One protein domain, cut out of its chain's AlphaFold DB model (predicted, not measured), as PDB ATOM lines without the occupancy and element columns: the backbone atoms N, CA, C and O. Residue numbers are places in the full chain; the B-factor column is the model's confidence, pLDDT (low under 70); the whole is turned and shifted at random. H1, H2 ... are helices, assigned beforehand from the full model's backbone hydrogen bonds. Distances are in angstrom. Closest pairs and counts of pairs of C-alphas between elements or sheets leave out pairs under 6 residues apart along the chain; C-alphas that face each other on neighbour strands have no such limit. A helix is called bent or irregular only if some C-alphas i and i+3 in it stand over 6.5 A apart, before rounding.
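What this domain is: This is residues 24 to 92 of the 98 residues of an uncharacterized protein of marine sediment metagenome (UniProt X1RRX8). Picture an open arch of helices: H2 and H4, side by side and running opposite ways, make one leg together with the short H3, while the long H5 leads away from H1 and the end of H4 as an arm, with the short H6 turned at its far end. Only the first turns of H5 pack on H1, residues 80 to 86 stick out free, and the space between H2 and H6 is empty. The printed part has 69 residues with six named helices, H1 to H6 in that order along the chain, and no named strand; the class is all helix. The whole is loose, with a radius of gyration of the C-alphas of 14.7 A, and it spans 39 by 28 by 17 A along its three main axes.

Where its parts are: Find C-alpha 24 at (5.637, 36.301, -6.323), where H1 begins; it takes residues 24 to 29. After Ser 30 alone, look for H2 at residues 31 to 45, from C-alpha 31 at (-1.456, 40.189, 4.432) over 21.8 A to C-alpha 45. Next comes H3, the short helix of residues 49 to 53, 6.1 A from first to last C-alpha. H4 follows at residues 56 to 66 and is 15.9 A long. After Asp 67 you meet H5, residues 68 to 84, the longest helix by residues, with 24.4 A between its first and last C-alphas. It is irregular: C-alphas 70 and 73 are 7.0 A apart, against about 5 A in a regular helix. H6, residues 87 to 92, ends the printed part at C-alpha 92, at (4.875, 52.859, -26.079).

How they stand to each other: Begin at H1, which touches H5 with 7 pairs of C-alphas within 8 A. Look at residues 68 to 72 of H5, which alone in that helix touch H1; the closest C-alphas are those of Gly 25 and Ala 68, 6.3 A apart. The two helices stand at a steep tilt of 45 degrees, opposite ways. H1 and H4 only just touch, with 3 pairs within 8 A, and their closest C-alphas, those of Lys 29 and Gln 65, are 5.1 A apart. H1 and H2 are close but not clearly touching, about perpendicular at 83 degrees; their closest C-alphas, those of Ala 27 and Ser 33, are 6.7 A apart. Move on to H2, which touches H3; the closest C-alphas are those of Cys 38 and Ala 49, 5.1 A apart. H2 also touches H4, with residues 34 to 38 alone, at a shallow tilt of 31 degrees, opposite ways; here the closest C-alphas are those of Leu 34 and Trp 61, 7.1 A apart. The packing of the helices is mostly crossed, but only just: of 3 touching pairs with a tilt, 1 is at a shallow tilt. H4 and H5 meet only through their link. H5 and H6 are close but not clearly touching, with the C-alphas of Ala 82 and Trp 88 closest at 7.6 A, and H6 touches no helix. Among the pairs that are apart are H2 and H5, and H2 and H6. In the backbones of H1, H2, H3 and H6 each O i to N i+4 pair is within hydrogen-bond range; in H4 it is 6 of 7 and in H5 11 of 13.

The domain as a whole: The two C-alphas farthest apart are those of Ser 54 and Ser 89, at 40.2 A, while those of Trp 24 and Tyr 92, first and last printed, are 25.8 A apart. The printed part has no cut, and the five links between its helices are tight. In this model the mean pLDDT of the printed part is 91.0, and no printed residue is under 70.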
ATOM      1  N   TRP A  24       7.021  36.784  -6.224       92.38
ATOM      2  CA  TRP A  24       5.637  36.301  -6.323       92.38
ATOM      3  C   TRP A  24       5.121  35.686  -5.022       92.38
ATOM      4  O   TRP A  24       4.115  36.143  -4.484       92.38
ATOM      5  N   GLY A  25       5.811  34.663  -4.510       91.81
ATOM      6  CA  GLY A  25       5.396  33.948  -3.304       91.81
ATOM      7  C   GLY A  25       5.252  34.889  -2.102       91.81
ATOM      8  O   GLY A  25       4.155  34.974  -1.544       91.81
ATOM      9  N   PRO A  26       6.311  35.639  -1.734       92.06
ATOM     10  CA  PRO A  26       6.256  36.620  -0.652       92.06
ATOM     11  C   PRO A  26       5.171  37.688  -0.839       92.06
ATOM     12  O   PRO A  26       4.448  38.000   0.107       92.06
ATOM     13  N   ALA A  27       5.019  38.228  -2.052       90.44
ATOM     14  CA  ALA A  27       4.047  39.277  -2.337       90.44
ATOM     15  C   ALA A  27       2.610  38.765  -2.204       90.44
ATOM     16  O   ALA A  27       1.812  39.367  -1.488       90.44
ATOM     17  N   VAL A  28       2.281  37.634  -2.836       91.88
ATOM     18  CA  VAL A  28       0.918  37.081  -2.829       91.88
ATOM     19  C   VAL A  28       0.515  36.616  -1.430       91.88
ATOM     20  O   VAL A  28      -0.610  36.897  -1.014       91.88
ATOM     21  N   LYS A  29       1.426  35.967  -0.692       92.19
ATOM     22  CA  LYS A  29       1.186  35.455   0.672       92.19
ATOM     23  C   LYS A  29       1.166  36.547   1.748       92.19
ATOM     24  O   LYS A  29       0.790  36.268   2.882       92.19
ATOM     25  N   SER A  30       1.560  37.778   1.422       91.88
ATOM     26  CA  SER A  30       1.512  38.892   2.372       91.88
ATOM     27  C   SER A  30       0.069  39.245   2.762       91.88
ATOM     28  O   SER A  30      -0.852  39.155   1.950       91.88
ATOM     29  N   ALA A  31      -0.140  39.707   3.998       85.00
ATOM     30  CA  ALA A  31      -1.456  40.189   4.432       85.00
ATOM     31  C   ALA A  31      -1.933  41.387   3.586       85.00
ATOM     32  O   ALA A  31      -3.098  41.447   3.191       85.00
ATOM     33  N   ALA A  32      -0.997  42.267   3.210       89.56
ATOM     34  CA  ALA A  32      -1.252  43.438   2.374       89.56
ATOM     35  C   ALA A  32      -1.836  43.089   0.991       89.56
ATOM     36  O   ALA A  32      -2.541  43.897   0.396       89.56
ATOM     37  N   SER A  33      -1.582  41.880   0.482       91.44
ATOM     38  CA  SER A  33      -2.126  41.399  -0.793       91.44
ATOM     39  C   SER A  33      -3.650  41.232  -0.759       91.44
ATOM     40  O   SER A  33      -4.333  41.619  -1.708       91.44
ATOM     41  N   LEU A  34      -4.211  40.722   0.346       90.88
ATOM     42  CA  LEU A  34      -5.666  40.621   0.510       90.88
ATOM     43  C   LEU A  34      -6.305  42.005   0.673       90.88
ATOM     44  O   LEU A  34      -7.389  42.247   0.140       90.88
ATOM     45  N   ASP A  35      -5.635  42.913   1.381       91.75
ATOM     46  CA  ASP A  35      -6.101  44.292   1.539       91.75
ATOM     47  C   ASP A  35      -6.139  44.993   0.176       91.75
ATOM     48  O   ASP A  35      -7.181  45.507  -0.222       91.75
ATOM     49  N   ALA A  36      -5.058  44.894  -0.603       92.31
ATOM     50  CA  ALA A  36      -4.982  45.436  -1.958       92.31
ATOM     51  C   ALA A  36      -6.044  44.842  -2.899       92.31
ATOM     52  O   ALA A  36      -6.624  45.563  -3.711       92.31
ATOM     53  N   PHE A  37      -6.338  43.543  -2.781       92.62
ATOM     54  CA  PHE A  37      -7.429  42.906  -3.519       92.62
ATOM     55  C   PHE A  37      -8.794  43.517  -3.163       92.62
ATOM     56  O   PHE A  37      -9.572  43.857  -4.057       92.62
ATOM     57  N   CYS A  38      -9.080  43.691  -1.868       93.94
ATOM     58  CA  CYS A  38     -10.341  44.272  -1.406       93.94
ATOM     59  C   CYS A  38     -10.484  45.739  -1.839       93.94
ATOM     60  O   CYS A  38     -11.548  46.128  -2.322       93.94
ATOM     61  N   GLU A  39      -9.412  46.525  -1.725       94.88
ATOM     62  CA  GLU A  39      -9.369  47.921  -2.178       94.88
ATOM     63  C   GLU A  39      -9.551  48.035  -3.697       94.88
ATOM     64  O   GLU A  39     -10.293  48.891  -4.173       94.88
ATOM     65  N   GLY A  40      -8.952  47.132  -4.479       93.12
ATOM     66  CA  GLY A  40      -9.121  47.105  -5.932       93.12
ATOM     67  C   GLY A  40     -10.572  46.859  -6.358       93.12
ATOM     68  O   GLY A  40     -11.083  47.535  -7.250       93.12
ATOM     69  N   ILE A  41     -11.266  45.930  -5.696       92.69
ATOM     70  CA  ILE A  41     -12.697  45.698  -5.942       92.69
ATOM     71  C   ILE A  41     -13.520  46.907  -5.500       92.69
ATOM     72  O   ILE A  41     -14.414  47.332  -6.236       92.69
ATOM     73  N   SER A  42     -13.214  47.476  -4.333       95.81
ATOM     74  CA  SER A  42     -13.868  48.681  -3.819       95.81
ATOM     75  C   SER A  42     -13.776  49.837  -4.820       95.81
ATOM     76  O   SER A  42     -14.795  50.426  -5.173       95.81
ATOM     77  N   ALA A  43     -12.595  50.080  -5.394       95.62
ATOM     78  CA  ALA A  43     -12.374  51.146  -6.370       95.62
ATOM     79  C   ALA A  43     -13.189  50.983  -7.667       95.62
ATOM     80  O   ALA A  43     -13.599  51.974  -8.265       95.62
ATOM     81  N   VAL A  44     -13.429  49.746  -8.112       95.06
ATOM     82  CA  VAL A  44     -14.172  49.470  -9.357       95.06
ATOM     83  C   VAL A  44     -15.682  49.432  -9.124       95.06
ATOM     84  O   VAL A  44     -16.453  49.824  -9.998       95.06
ATOM     85  N   THR A  45     -16.116  48.936  -7.967       94.19
ATOM     86  CA  THR A  45     -17.533  48.646  -7.690       94.19
ATOM     87  C   THR A  45     -18.212  49.674  -6.790       94.19
ATOM     88  O   THR A  45     -19.438  49.704  -6.728       94.19
ATOM     89  N   GLY A  46     -17.442  50.489  -6.065       93.44
ATOM     90  CA  GLY A  46     -17.936  51.377  -5.010       93.44
ATOM     91  C   GLY A  46     -18.354  50.659  -3.719       93.44
ATOM     92  O   GLY A  46     -18.818  51.310  -2.786       93.44
ATOM     93  N   ILE A  47     -18.212  49.330  -3.640       94.38
ATOM     94  CA  ILE A  47     -18.550  48.551  -2.443       94.38
ATOM     95  C   ILE A  47     -17.445  48.742  -1.395       94.38
ATOM     96  O   ILE A  47     -16.286  48.489  -1.718       94.38
ATOM     97  N   PRO A  48     -17.760  49.087  -0.131       95.50
ATOM     98  CA  PRO A  48     -16.742  49.272   0.901       95.50
ATOM     99  C   PRO A  48     -15.811  48.060   1.043       95.50
ATOM    100  O   PRO A  48     -16.275  46.920   1.139       95.50
ATOM    101  N   ALA A  49     -14.499  48.297   1.139       93.12
ATOM    102  CA  ALA A  49     -13.491  47.235   1.226       93.12
ATOM    103  C   ALA A  49     -13.738  46.258   2.395       93.12
ATOM    104  O   ALA A  49     -13.516  45.055   2.255       93.12
ATOM    105  N   GLY A  50     -14.282  46.736   3.521       92.69
ATOM    106  CA  GLY A  50     -14.697  45.881   4.640       92.69
ATOM    107  C   GLY A  50     -15.800  44.883   4.263       92.69
ATOM    108  O   GLY A  50     -15.727  43.711   4.626       92.69
ATOM    109  N   THR A  51     -16.779  45.310   3.463       93.31
ATOM    110  CA  THR A  51     -17.832  44.436   2.922       93.31
ATOM    111  C   THR A  51     -17.253  43.436   1.922       93.31
ATOM    112  O   THR A  51     -17.600  42.254   1.959       93.31
ATOM    113  N   VAL A  52     -16.318  43.873   1.070       92.81
ATOM    114  CA  VAL A  52     -15.595  42.979   0.153       92.81
ATOM    115  C   VAL A  52     -14.807  41.925   0.930       92.81
ATOM    116  O   VAL A  52     -14.836  40.753   0.559       92.81
ATOM    117  N   ARG A  53     -14.174  42.284   2.049       92.50
ATOM    118  CA  ARG A  53     -13.405  41.346   2.879       92.50
ATOM    119  C   ARG A  53     -14.255  40.203   3.443       92.50
ATOM    120  O   ARG A  53     -13.758  39.093   3.609       92.50
ATOM    121  N   SER A  54     -15.536  40.444   3.706       91.00
ATOM    122  CA  SER A  54     -16.482  39.414   4.163       91.00
ATOM    123  C   SER A  54     -17.100  38.590   3.022       91.00
ATOM    124  O   SER A  54     -17.794  37.601   3.278       91.00
ATOM    125  N   SER A  55     -16.861  38.977   1.768       91.00
ATOM    126  CA  SER A  55     -17.469  38.366   0.585       91.00
ATOM    127  C   SER A  55     -16.837  37.021   0.201       91.00
ATOM    128  O   SER A  55     -15.730  36.672   0.617       91.00
ATOM    129  N   LEU A  56     -17.540  36.252  -0.638       90.12
ATOM    130  CA  LEU A  56     -17.027  34.995  -1.188       90.12
ATOM    131  C   LEU A  56     -15.715  35.180  -1.990       90.12
ATOM    132  O   LEU A  56     -14.798  34.391  -1.770       90.12
ATOM    133  N   PRO A  57     -15.555  36.216  -2.841       88.75
ATOM    134  CA  PRO A  57     -14.275  36.519  -3.484       88.75
ATOM    135  C   PRO A  57     -13.084  36.624  -2.525       88.75
ATOM    136  O   PRO A  57     -12.044  36.028  -2.793       88.75
ATOM    137  N   ALA A  58     -13.229  37.319  -1.393       90.69
ATOM    138  CA  ALA A  58     -12.150  37.451  -0.410       90.69
ATOM    139  C   ALA A  58     -11.831  36.121   0.297       90.69
ATOM    140  O   ALA A  58     -10.670  35.825   0.572       90.69
ATOM    141  N   LYS A  59     -12.836  35.265   0.524       89.25
ATOM    142  CA  LYS A  59     -12.617  33.900   1.039       89.25
ATOM    143  C   LYS A  59     -11.870  33.026   0.029       89.25
ATOM    144  O   LYS A  59     -10.937  32.319   0.400       89.25
ATOM    145  N   ASN A  60     -12.230  33.113  -1.251       90.62
ATOM    146  CA  ASN A  60     -11.533  32.402  -2.325       90.62
ATOM    147  C   ASN A  60     -10.095  32.916  -2.502       90.62
ATOM    148  O   ASN A  60      -9.193  32.133  -2.799       90.62
ATOM    149  N   TRP A  61      -9.865  34.212  -2.267       90.00
ATOM    150  CA  TRP A  61      -8.525  34.792  -2.259       90.00
ATOM    151  C   TRP A  61      -7.626  34.151  -1.200       90.00
ATOM    152  O   TRP A  61      -6.474  33.855  -1.491       90.00
ATOM    153  N   ALA A  62      -8.142  33.858  -0.004       84.81
ATOM    154  CA  ALA A  62      -7.359  33.186   1.035       84.81
ATOM    155  C   ALA A  62      -6.856  31.799   0.585       84.81
ATOM    156  O   ALA A  62      -5.695  31.456   0.811       84.81
ATOM    157  N   ALA A  63      -7.694  31.028  -0.120       86.12
ATOM    158  CA  ALA A  63      -7.280  29.754  -0.712       86.12
ATOM    159  C   ALA A  63      -6.210  29.952  -1.801       86.12
ATOM    160  O   ALA A  63      -5.219  29.225  -1.841       86.12
ATOM    161  N   PHE A  64      -6.364  30.981  -2.641       91.62
ATOM    162  CA  PHE A  64      -5.350  31.363  -3.628       91.62
ATOM    163  C   PHE A  64      -4.016  31.764  -2.977       91.62
ATOM    164  O   PHE A  64      -2.967  31.355  -3.468       91.62
ATOM    165  N   GLN A  65      -4.030  32.508  -1.865       90.69
ATOM    166  CA  GLN A  65      -2.814  32.890  -1.141       90.69
ATOM    167  C   GLN A  65      -2.061  31.673  -0.599       90.69
ATOM    168  O   GLN A  65      -0.841  31.597  -0.746       90.69
ATOM    169  N   ALA A  66      -2.776  30.712  -0.010       88.31
ATOM    170  CA  ALA A  66      -2.175  29.480   0.498       88.31
ATOM    171  C   ALA A  66      -1.502  28.670  -0.623       88.31
ATOM    172  O   ALA A  66      -0.405  28.145  -0.444       88.31
ATOM    173  N   ASP A  67      -2.126  28.648  -1.800       92.00
ATOM    174  CA  ASP A  67      -1.690  27.881  -2.965       92.00
ATOM    175  C   ASP A  67      -0.931  28.711  -4.017       92.00
ATOM    176  O   ASP A  67      -0.796  28.279  -5.164       92.00
ATOM    177  N   ALA A  68      -0.419  29.895  -3.659       90.88
ATOM    178  CA  ALA A  68       0.110  30.877  -4.612       90.88
ATOM    179  C   ALA A  68       1.134  30.294  -5.603       90.88
ATOM    180  O   ALA A  68       1.141  30.653  -6.783       90.88
ATOM    181  N   ASP A  69       1.970  29.359  -5.153       90.62
ATOM    182  CA  ASP A  69       3.030  28.752  -5.962       90.62
ATOM    183  C   ASP A  69       2.472  27.913  -7.129       90.62
ATOM    184  O   ASP A  69       3.066  27.889  -8.209       90.62
ATOM    185  N   LYS A  70       1.276  27.317  -6.977       92.44
ATOM    186  CA  LYS A  70       0.590  26.565  -8.048       92.44
ATOM    187  C   LYS A  70       0.228  27.459  -9.236       92.44
ATOM    188  O   LYS A  70       0.139  26.992 -10.369       92.44
ATOM    189  N   TYR A  71       0.032  28.751  -8.983       92.44
ATOM    190  CA  TYR A  71      -0.404  29.720  -9.984       92.44
ATOM    191  C   TYR A  71       0.750  30.505 -10.616       92.44
ATOM    192  O   TYR A  71       0.525  31.213 -11.601       92.44
ATOM    193  N   LEU A  72       1.984  30.354 -10.117       92.44
ATOM    194  CA  LEU A  72       3.149  31.067 -10.644       92.44
ATOM    195  C   LEU A  72       3.362  30.781 -12.137       92.44
ATOM    196  O   LEU A  72       3.586  31.705 -12.917       92.44
ATOM    197  N   ALA A  73       3.231  29.519 -12.559       92.00
ATOM    198  CA  ALA A  73       3.381  29.138 -13.964       92.00
ATOM    199  C   ALA A  73       2.348  29.835 -14.868       92.00
ATOM    200  O   ALA A  73       2.691  30.338 -15.937       92.00
ATOM    201  N   ILE A  74       1.097  29.931 -14.409       92.94
ATOM    202  CA  ILE A  74       0.017  30.610 -15.138       92.94
ATOM    203  C   ILE A  74       0.301  32.113 -15.230       92.94
ATOM    204  O   ILE A  74       0.110  32.722 -16.285       92.94
ATOM    205  N   ALA A  75       0.772  32.725 -14.144       91.56
ATOM    206  CA  ALA A  75       1.113  34.140 -14.120       91.56
ATOM    207  C   ALA A  75       2.294  34.464 -15.055       91.56
ATOM    208  O   ALA A  75       2.215  35.410 -15.842       91.56
ATOM    209  N   VAL A  76       3.340  33.631 -15.047       93.56
ATOM    210  CA  VAL A  76       4.485  33.734 -15.967       93.56
ATOM    211  C   VAL A  76       4.036  33.608 -17.422       93.56
ATOM    212  O   VAL A  76       4.408  34.450 -18.238       93.56
ATOM    213  N   ALA A  77       3.168  32.643 -17.740       92.69
ATOM    214  CA  ALA A  77       2.642  32.461 -19.093       92.69
ATOM    215  C   ALA A  77       1.895  33.705 -19.612       92.69
ATOM    216  O   ALA A  77       1.965  34.028 -20.799       92.69
ATOM    217  N   LYS A  78       1.213  34.453 -18.735       90.81
ATOM    218  CA  LYS A  78       0.559  35.718 -19.112       90.81
ATOM    219  C   LYS A  78       1.564  36.827 -19.430       90.81
ATOM    220  O   LYS A  78       1.336  37.591 -20.369       90.81
ATOM    221  N   ILE A  79       2.664  36.916 -18.682       90.81
ATOM    222  CA  ILE A  79       3.742  37.881 -18.955       90.81
ATOM    223  C   ILE A  79       4.438  37.520 -20.274       90.81
ATOM    224  O   ILE A  79       4.646  38.388 -21.120       90.81
ATOM    225  N   GLU A  80       4.716  36.234 -20.491       92.38
ATOM    226  CA  GLU A  80       5.241  35.703 -21.751       92.38
ATOM    227  C   GLU A  80       4.347  36.031 -22.945       92.38
ATOM    228  O   GLU A  80       4.838  36.474 -23.981       92.38
ATOM    229  N   ALA A  81       3.033  35.841 -22.812       91.69
ATOM    230  CA  ALA A  81       2.081  36.169 -23.866       91.69
ATOM    231  C   ALA A  81       2.069  37.673 -24.181       91.69
ATOM    232  O   ALA A  81       2.036  38.053 -25.351       91.69
ATOM    233  N   ALA A  82       2.141  38.534 -23.159       88.75
ATOM    234  CA  ALA A  82       2.212  39.981 -23.348       88.75
ATOM    235  C   ALA A  82       3.488  40.407 -24.091       88.75
ATOM    236  O   ALA A  82       3.413  41.244 -24.991       88.75
ATOM    237  N   HIS A  83       4.625  39.795 -23.753       89.81
ATOM    238  CA  HIS A  83       5.895  40.019 -24.438       89.81
ATOM    239  C   HIS A  83       5.862  39.517 -25.891       89.81
ATOM    240  O   HIS A  83       6.198  40.256 -26.809       89.81
ATOM    241  N   LYS A  84       5.370  38.294 -26.138       89.00
ATOM    242  CA  LYS A  84       5.223  37.743 -27.503       89.00
ATOM    243  C   LYS A  84       4.315  38.598 -28.389       89.00
ATOM    244  O   LYS A  84       4.518  38.661 -29.597       89.00
ATOM    245  N   ALA A  85       3.326  39.259 -27.792       90.19
ATOM    246  CA  ALA A  85       2.446  40.197 -28.478       90.19
ATOM    247  C   ALA A  85       3.076  41.588 -28.695       90.19
ATOM    248  O   ALA A  85       2.383  42.480 -29.183       90.19
ATOM    249  N   ASN A  86       4.344  41.805 -28.313       87.81
ATOM    250  CA  ASN A  86       5.017  43.108 -28.316       87.81
ATOM    251  C   ASN A  86       4.162  44.194 -27.649       87.81
ATOM    252  O   ASN A  86       4.066  45.331 -28.126       87.81
ATOM    253  N   LYS A  87       3.429  43.827 -26.587       87.00
ATOM    254  CA  LYS A  87       2.394  44.696 -26.023       87.00
ATOM    255  C   LYS A  87       3.012  45.981 -25.480       87.00
ATOM    256  O   LYS A  87       2.398  47.041 -25.594       87.00
ATOM    257  N   TRP A  88       4.219  45.915 -24.920       85.62
ATOM    258  CA  TRP A  88       4.867  47.078 -24.321       85.62
ATOM    259  C   TRP A  88       5.397  48.044 -25.376       85.62
ATOM    260  O   TRP A  88       5.034  49.219 -25.325       85.62
ATOM    261  N   SER A  89       6.161  47.576 -26.369       84.75
ATOM    262  CA  SER A  89       6.605  48.444 -27.469       84.75
ATOM    263  C   SER A  89       5.429  49.006 -28.268       84.75
ATOM    264  O   SER A  89       5.446  50.186 -28.610       84.75
ATOM    265  N   SER A  90       4.373  48.222 -28.499       86.25
ATOM    266  CA  SER A  90       3.162  48.688 -29.189       86.25
ATOM    267  C   SER A  90       2.455  49.801 -28.417       86.25
ATOM    268  O   SER A  90       2.079  50.822 -28.990       86.25
ATOM    269  N   HIS A  91       2.297  49.644 -27.100       85.56
ATOM    270  CA  HIS A  91       1.709  50.684 -26.256       85.56
ATOM    271  C   HIS A  91       2.598  51.929 -26.179       85.56
ATOM    272  O   HIS A  91       2.072  53.038 -26.225       85.56
ATOM    273  N   TYR A  92       3.919  51.756 -26.096       83.50
ATOM    274  CA  TYR A  92       4.875  52.859 -26.079       83.50
ATOM    275  C   TYR A  92       4.825  53.666 -27.382       83.50
ATOM    276  O   TYR A  92       4.648  54.880 -27.346       83.50
TER     277      TYR A  92